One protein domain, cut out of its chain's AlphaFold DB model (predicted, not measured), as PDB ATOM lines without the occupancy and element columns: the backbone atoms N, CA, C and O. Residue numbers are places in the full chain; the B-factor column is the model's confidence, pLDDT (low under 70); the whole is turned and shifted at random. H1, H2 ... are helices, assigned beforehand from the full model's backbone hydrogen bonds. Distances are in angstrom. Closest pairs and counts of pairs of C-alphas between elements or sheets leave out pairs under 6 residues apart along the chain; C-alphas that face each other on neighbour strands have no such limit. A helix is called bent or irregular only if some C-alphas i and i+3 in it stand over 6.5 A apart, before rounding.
ATOM      1  N   ASN A  78     165.447 139.262 167.493       81.94
ATOM      2  CA  ASN A  78     164.300 139.831 168.205       81.94
ATOM      3  C   ASN A  78     164.188 141.354 168.038       81.94
ATOM      4  O   ASN A  78     163.085 141.878 168.114       81.94
ATOM      5  N   ASP A  79     165.297 142.036 167.740       84.75
ATOM      6  CA  ASP A  79     165.335 143.493 167.567       84.75
ATOM      7  C   ASP A  79     164.892 143.924 166.159       84.75
ATOM      8  O   ASP A  79     164.745 145.113 165.894       84.75
ATOM      9  N   LEU A  80     164.726 142.971 165.235       87.06
ATOM     10  CA  LEU A  80     164.200 143.234 163.898       87.06
ATOM     11  C   LEU A  80     162.676 143.320 163.933       87.06
ATOM     12  O   LEU A  80     162.020 142.603 164.682       87.06
ATOM     13  N   THR A  81     162.103 144.153 163.082       90.62
ATOM     14  CA  THR A  81     160.662 144.181 162.811       90.62
ATOM     15  C   THR A  81     160.308 143.251 161.649       90.62
ATOM     16  O   THR A  81     161.148 142.943 160.800       90.62
ATOM     17  N   SER A  82     159.046 142.826 161.570       88.62
ATOM     18  CA  SER A  82     158.521 142.044 160.438       88.62
ATOM     19  C   SER A  82     158.711 142.767 159.104       88.62
ATOM     20  O   SER A  82     159.034 142.140 158.094       88.62
ATOM     21  N   SER A  83     158.571 144.098 159.116       90.50
ATOM     22  CA  SER A  83     158.801 144.957 157.952       90.50
ATOM     23  C   SER A  83     160.255 144.903 157.486       90.50
ATOM     24  O   SER A  83     160.496 144.694 156.305       90.50
ATOM     25  N   GLU A  84     161.230 145.019 158.397       90.06
ATOM     26  CA  GLU A  84     162.657 144.932 158.040       90.06
ATOM     27  C   GLU A  84     163.022 143.562 157.455       90.06
ATOM     28  O   GLU A  84     163.842 143.466 156.540       90.06
ATOM     29  N   ILE A  85     162.434 142.484 157.986       92.31
ATOM     30  CA  ILE A  85     162.668 141.132 157.470       92.31
ATOM     31  C   ILE A  85     162.044 140.990 156.077       92.31
ATOM     32  O   ILE A  85     162.701 140.453 155.188       92.31
ATOM     33  N   SER A  86     160.825 141.494 155.878       91.81
ATOM     34  CA  SER A  86     160.118 141.444 154.591       91.81
ATOM     35  C   SER A  86     160.845 142.240 153.510       91.81
ATOM     36  O   SER A  86     161.160 141.692 152.459       91.81
ATOM     37  N   GLU A  87     161.250 143.478 153.806       91.06
ATOM     38  CA  GLU A  87     162.032 144.314 152.886       91.06
ATOM     39  C   GLU A  87     163.360 143.638 152.503       91.06
ATOM     40  O   GLU A  87     163.792 143.656 151.350       91.06
ATOM     41  N   ALA A  88     164.011 142.964 153.458       90.31
ATOM     42  CA  ALA A  88     165.220 142.203 153.169       90.31
ATOM     43  C   ALA A  88     164.960 140.944 152.321       90.31
ATOM     44  O   ALA A  88     165.867 140.520 151.608       90.31
ATOM     45  N   LEU A  89     163.772 140.334 152.401       90.44
ATOM     46  CA  LEU A  89     163.375 139.166 151.604       90.44
ATOM     47  C   LEU A  89     163.046 139.529 150.148       90.44
ATOM     48  O   LEU A  89     163.260 138.696 149.268       90.44
ATOM     49  N   GLU A  90     162.588 140.753 149.890       90.38
ATOM     50  CA  GLU A  90     162.287 141.269 148.545       90.38
ATOM     51  C   GLU A  90     163.546 141.591 147.719       90.38
ATOM     52  O   GLU A  90     163.493 141.696 146.491       90.38
ATOM     53  N   ASP A  91     164.711 141.709 148.361       84.69
ATOM     54  CA  ASP A  91     165.968 142.005 147.678       84.69
ATOM     55  C   ASP A  91     166.411 140.837 146.767       84.69
ATOM     56  O   ASP A  91     166.769 139.740 147.207       84.69
ATOM     57  N   VAL A  92     166.471 141.114 145.461       83.25
ATOM     58  CA  VAL A  92     166.828 140.166 144.386       83.25
ATOM     59  C   VAL A  92     168.211 139.517 144.587       83.25
ATOM     60  O   VAL A  92     168.497 138.431 144.071       83.25
ATOM     61  N   SER A  93     169.103 140.146 145.357       81.38
ATOM     62  CA  SER A  93     170.431 139.610 145.671       81.38
ATOM     63  C   SER A  93     170.416 138.470 146.706       81.38
ATOM     64  O   SER A  93     171.435 137.780 146.893       81.38
ATOM     65  N   ILE A  94     169.282 138.215 147.369       85.06
ATOM     66  CA  ILE A  94     169.143 137.167 148.384       85.06
ATOM     67  C   ILE A  94     168.963 135.792 147.736       85.06
ATOM     68  O   ILE A  94     167.872 135.276 147.520       85.06
ATOM     69  N   LYS A  95     170.099 135.140 147.479       83.88
ATOM     70  CA  LYS A  95     170.143 133.766 146.947       83.88
ATOM     71  C   LYS A  95     170.245 132.690 148.025       83.88
ATOM     72  O   LYS A  95     170.002 131.520 147.758       83.88
ATOM     73  N   THR A  96     170.673 133.058 149.234       84.31
ATOM     74  CA  THR A  96     170.904 132.114 150.339       84.31
ATOM     75  C   THR A  96     170.536 132.736 151.684       84.31
ATOM     76  O   THR A  96     170.611 133.954 151.849       84.31
ATOM     77  N   LEU A  97     170.249 131.903 152.693       82.75
ATOM     78  CA  LEU A  97     170.031 132.365 154.075       82.75
ATOM     79  C   LEU A  97     171.245 133.138 154.626       82.75
ATOM     80  O   LEU A  97     171.109 134.086 155.391       82.75
ATOM     81  N   LYS A  98     172.455 132.782 154.171       81.75
ATOM     82  CA  LYS A  98     173.698 133.488 154.500       81.75
ATOM     83  C   LYS A  98     173.679 134.938 153.999       81.75
ATOM     84  O   LYS A  98     174.209 135.793 154.706       81.75
ATOM     85  N   ASN A  99     173.118 135.199 152.815       82.75
ATOM     86  CA  ASN A  99     172.969 136.550 152.267       82.75
ATOM     87  C   ASN A  99     171.947 137.343 153.087       82.75
ATOM     88  O   ASN A  99     172.246 138.469 153.472       82.75
ATOM     89  N   LEU A 100     170.813 136.722 153.431       85.56
ATOM     90  CA  LEU A 100     169.767 137.355 154.238       85.56
ATOM     91  C   LEU A 100     170.300 137.797 155.607       85.56
ATOM     92  O   LEU A 100     170.139 138.947 155.997       85.56
ATOM     93  N   CYS A 101     171.042 136.928 156.303       84.06
ATOM     94  CA  CYS A 101     171.668 137.307 157.572       84.06
ATOM     95  C   CYS A 101     172.687 138.444 157.424       84.06
ATOM     96  O   CYS A 101     172.814 139.248 158.336       84.06
ATOM     97  N   ILE A 102     173.430 138.523 156.312       80.00
ATOM     98  CA  ILE A 102     174.349 139.652 156.081       80.00
ATOM     99  C   ILE A 102     173.555 140.945 155.891       80.00
ATOM    100  O   ILE A 102     173.911 141.951 156.495       80.00
ATOM    101  N   LYS A 103     172.494 140.904 155.077       82.19
ATOM    102  CA  LYS A 103     171.636 142.059 154.787       82.19
ATOM    103  C   LYS A 103     171.006 142.619 156.064       82.19
ATOM    104  O   LYS A 103     171.048 143.822 156.281       82.19
ATOM    105  N   LEU A 104     170.535 141.734 156.941       84.56
ATOM    106  CA  LEU A 104     169.962 142.072 158.248       84.56
ATOM    107  C   LEU A 104     171.013 142.367 159.334       84.56
ATOM    108  O   LEU A 104     170.663 142.569 160.495       84.56
ATOM    109  N   ASN A 105     172.303 142.364 158.983       81.31
ATOM    110  CA  ASN A 105     173.416 142.552 159.909       81.31
ATOM    111  C   ASN A 105     173.341 141.619 161.142       81.31
ATOM    112  O   ASN A 105     173.502 142.039 162.285       81.31
ATOM    113  N   LEU A 106     173.088 140.331 160.896       79.50
ATOM    114  CA  LEU A 106     172.991 139.263 161.893       79.50
ATOM    115  C   LEU A 106     174.240 138.363 161.890       79.50
ATOM    116  O   LEU A 106     174.783 137.987 160.843       79.50
ATOM    117  N   ALA A 107     174.644 137.895 163.072       70.19
ATOM    118  CA  ALA A 107     175.635 136.826 163.212       70.19
ATOM    119  C   ALA A 107     175.094 135.458 162.722       70.19
ATOM    120  O   ALA A 107     174.288 134.791 163.373       70.19
ATOM    121  N   LYS A 108     175.587 135.002 161.564       67.44
ATOM    122  CA  LYS A 108     175.061 133.856 160.787       67.44
ATOM    123  C   LYS A 108     174.717 132.586 161.567       67.44
ATOM    124  O   LYS A 108     173.658 132.018 161.350       67.44
ATOM    125  N   LYS A 109     175.620 132.066 162.404       65.38
ATOM    126  CA  LYS A 109     175.413 130.733 163.006       65.38
ATOM    127  C   LYS A 109     174.342 130.745 164.094       65.38
ATOM    128  O   LYS A 109     173.517 129.843 164.130       65.38
ATOM    129  N   ILE A 110     174.356 131.768 164.942       69.00
ATOM    130  CA  ILE A 110     173.487 131.856 166.121       69.00
ATOM    131  C   ILE A 110     172.062 132.238 165.704       69.00
ATOM    132  O   ILE A 110     171.091 131.729 166.255       69.00
ATOM    133  N   HIS A 111     171.923 133.082 164.679       76.31
ATOM    134  CA  HIS A 111     170.635 133.671 164.325       76.31
ATOM    135  C   HIS A 111     169.838 132.917 163.257       76.31
ATOM    136  O   HIS A 111     168.655 133.198 163.100       76.31
ATOM    137  N   ASN A 112     170.417 131.929 162.564       79.88
ATOM    138  CA  ASN A 112     169.704 131.178 161.523       79.88
ATOM    139  C   ASN A 112     168.426 130.499 162.037       79.88
ATOM    140  O   ASN A 112     167.399 130.556 161.370       79.88
ATOM    141  N   ALA A 113     168.485 129.832 163.192       79.69
ATOM    142  CA  ALA A 113     167.328 129.123 163.741       79.69
ATOM    143  C   ALA A 113     166.221 130.099 164.166       79.69
ATOM    144  O   ALA A 113     165.064 129.915 163.797       79.69
ATOM    145  N   ALA A 114     166.598 131.172 164.868       84.56
ATOM    146  CA  ALA A 114     165.671 132.209 165.311       84.56
ATOM    147  C   ALA A 114     165.018 132.943 164.129       84.56
ATOM    148  O   ALA A 114     163.809 133.140 164.125       84.56
ATOM    149  N   LEU A 115     165.794 133.287 163.095       85.81
ATOM    150  CA  LEU A 115     165.284 133.971 161.907       85.81
ATOM    151  C   LEU A 115     164.281 133.101 161.138       85.81
ATOM    152  O   LEU A 115     163.230 133.593 160.747       85.81
ATOM    153  N   LYS A 116     164.568 131.802 160.959       86.44
ATOM    154  CA  LYS A 116     163.618 130.867 160.332       86.44
ATOM    155  C   LYS A 116     162.318 130.779 161.117       86.44
ATOM    156  O   LYS A 116     161.256 130.888 160.521       86.44
ATOM    157  N   LYS A 117     162.422 130.576 162.435       83.38
ATOM    158  CA  LYS A 117     161.263 130.475 163.324       83.38
ATOM    159  C   LYS A 117     160.368 131.705 163.169       83.38
ATOM    160  O   LYS A 117     159.185 131.554 162.902       83.38
ATOM    161  N   ARG A 118     160.965 132.894 163.202       84.88
ATOM    162  CA  ARG A 118     160.243 134.158 163.079       84.88
ATOM    163  C   ARG A 118     159.561 134.345 161.719       84.88
ATOM    164  O   ARG A 118     158.385 134.670 161.680       84.88
ATOM    165  N   ILE A 119     160.257 134.056 160.616       87.19
ATOM    166  CA  ILE A 119     159.678 134.097 159.256       87.19
ATOM    167  C   ILE A 119     158.464 133.161 159.135       87.19
ATOM    168  O   ILE A 119     157.475 133.508 158.494       87.19
ATOM    169  N   ILE A 120     158.536 131.977 159.753       77.62
ATOM    170  CA  ILE A 120     157.447 130.991 159.759       77.62
ATOM    171  C   ILE A 120     156.266 131.481 160.609       77.62
ATOM    172  O   ILE A 120     155.129 131.415 160.150       77.62
ATOM    173  N   GLU A 121     156.529 131.963 161.825       78.88
ATOM    174  CA  GLU A 121     155.504 132.442 162.763       78.88
ATOM    175  C   GLU A 121     154.746 133.658 162.216       78.88
ATOM    176  O   GLU A 121     153.523 133.716 162.308       78.88
ATOM    177  N   GLU A 122     155.463 134.587 161.586       82.62
ATOM    178  CA  GLU A 122     154.900 135.813 161.009       82.62
ATOM    179  C   GLU A 122     154.346 135.612 159.586       82.62
ATOM    180  O   GLU A 122     153.806 136.545 159.001       82.62
ATOM    181  N   LYS A 123     154.446 134.393 159.031       82.75
ATOM    182  CA  LYS A 123     153.947 134.020 157.693       82.75
ATOM    183  C   LYS A 123     154.435 134.951 156.569       82.75
ATOM    184  O   LYS A 123     153.672 135.278 155.661       82.75
ATOM    185  N   LEU A 124     155.703 135.361 156.612       85.25
ATOM    186  CA  LEU A 124     156.281 136.252 155.598       85.25
ATOM    187  C   LEU A 124     156.466 135.514 154.261       85.25
ATOM    188  O   LEU A 124     156.783 134.321 154.255       85.25
ATOM    189  N   ASP A 125     156.306 136.209 153.128       87.38
ATOM    190  CA  ASP A 125     156.566 135.603 151.814       87.38
ATOM    191  C   ASP A 125     158.068 135.379 151.614       87.38
ATOM    192  O   ASP A 125     158.905 136.233 151.903       87.38
ATOM    193  N   VAL A 126     158.419 134.189 151.127       86.62
ATOM    194  CA  VAL A 126     159.811 133.752 151.018       86.62
ATOM    195  C   VAL A 126     160.165 133.490 149.558       86.62
ATOM    196  O   VAL A 126     159.513 132.663 148.903       86.62
ATOM    197  N   PRO A 127     161.249 134.092 149.039       86.38
ATOM    198  CA  PRO A 127     161.652 133.881 147.661       86.38
ATOM    199  C   PRO A 127     162.174 132.450 147.445       86.38
ATOM    200  O   PRO A 127     162.814 131.845 148.313       86.38
ATOM    201  N   GLU A 128     161.940 131.915 146.242       80.94
ATOM    202  CA  GLU A 128     162.284 130.536 145.853       80.94
ATOM    203  C   GLU A 128     163.710 130.092 146.244       80.94
ATOM    204  O   GLU A 128     163.857 128.991 146.790       80.94
ATOM    205  N   PRO A 129     164.770 130.909 146.037       84.94
ATOM    206  CA  PRO A 129     166.147 130.482 146.287       84.94
ATOM    207  C   PRO A 129     166.410 130.066 147.736       84.94
ATOM    208  O   PRO A 129     167.223 129.175 147.995       84.94
ATOM    209  N   ILE A 130     165.722 130.692 148.695       84.31
ATOM    210  CA  ILE A 130     165.923 130.426 150.123       84.31
ATOM    211  C   ILE A 130     164.776 129.629 150.744       84.31
ATOM    212  O   ILE A 130     164.944 129.137 151.860       84.31
ATOM    213  N   TYR A 131     163.674 129.419 150.020       78.75
ATOM    214  CA  TYR A 131     162.484 128.712 150.496       78.75
ATOM    215  C   TYR A 131     162.827 127.347 151.109       78.75
ATOM    216  O   TYR A 131     162.506 127.072 152.266       78.75
ATOM    217  N   LYS A 132     163.632 126.535 150.406       72.19
ATOM    218  CA  LYS A 132     164.115 125.241 150.925       72.19
ATOM    219  C   LYS A 132     164.972 125.364 152.179       72.19
ATOM    220  O   LYS A 132     164.942 124.482 153.031       72.19
ATOM    221  N   SER A 133     165.738 126.441 152.309       73.81
ATOM    222  CA  SER A 133     166.560 126.658 153.501       73.81
ATOM    223  C   SER A 133     165.708 126.984 154.727       73.81
ATOM    224  O   SER A 133     166.108 126.627 155.836       73.81
ATOM    225  N   ILE A 134     164.564 127.646 154.536       74.12
ATOM    226  CA  ILE A 134     163.647 128.047 155.609       74.12
ATOM    227  C   ILE A 134     162.709 126.895 155.983       74.12
ATOM    228  O   ILE A 134     162.717 126.472 157.135       74.12
ATOM    229  N   TYR A 135     161.997 126.326 155.006       70.19
ATOM    230  CA  TYR A 135     160.946 125.321 155.222       70.19
ATOM    231  C   TYR A 135     161.400 123.866 155.023       70.19
ATOM    232  O   TYR A 135     160.604 122.939 155.137       70.19
ATOM    233  N   GLY A 136     162.662 123.631 154.650       61.28
ATOM    234  CA  GLY A 136     163.195 122.285 154.386       61.28
ATOM    235  C   GLY A 136     162.736 121.651 153.063       61.28
ATOM    236  O   GLY A 136     163.231 120.588 152.686       61.28
TER     237      GLY A 136
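What this domain is: This is residues 78 to 136 of the 246 residues of a protein of Tupiella akineta (UniProt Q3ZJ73). A small rounded cluster of four short helices, packed crosswise: the longest, H3, runs along one side, and H2 crosses near its first end. H2 reaches from H4, near Leu 97, to H1, near Lys 103, while H1 and H4 stay apart. The printed part has 59 residues, with H1, H2, H3 and H4 in that order and no named strand: all helix by class. It is compact, with a radius of gyration of the C-alphas of 10.0 A and spans of 25 by 21 by 21 A.

How they stand to each other: H3, residues 108 to 121, touches H2, residues 97 to 103, with residues 108 to 112 alone. Their closest C-alphas, of Cys 101 and Lys 108, are 5.8 A apart, and their lines are about perpendicular at 83 degrees. H4, residues 128 to 135, is close to H3 but not clearly touching; their closest C-alphas, of Lys 116 and Ile 134, are 5.5 A apart. H2 and H4 only just touch, with 3 pairs of C-alphas within 8 A, the closest being Leu 97 and Ile 130 at 6.0 A. H1, residues 82 to 90, only just touches H2, also with 3 such pairs, the closest being Ala 88 and Lys 103 at 6.6 A. Every O i to N i+4 pair is within hydrogen-bond range in H1 and H2, against 8 of 10 in H3 and 2 of 4 in H4.

Where its parts are: H3 measures 19.7 A, from C-alpha 108 at (175.061, 133.856, 160.787) to C-alpha 121. H1 measures 12.5 A and begins at C-alpha 82, (158.521, 142.044, 160.438); H2 measures 9.9 A. H4 measures 10.8 A and ends at C-alpha 135, (160.946, 125.321, 155.222). H3 and H4 are irregular: C-alphas 110 and 113 are 7.1 A apart, and C-alphas 129 and 132 are 7.3 A apart.

The domain as a whole: The two C-alphas farthest apart, of Asp 79 and Glu 128, are 25.5 A apart. The printed part has no cut and no long link. Its mean pLDDT is 82.3, with residues 108 to 110 and residue 136 under 70.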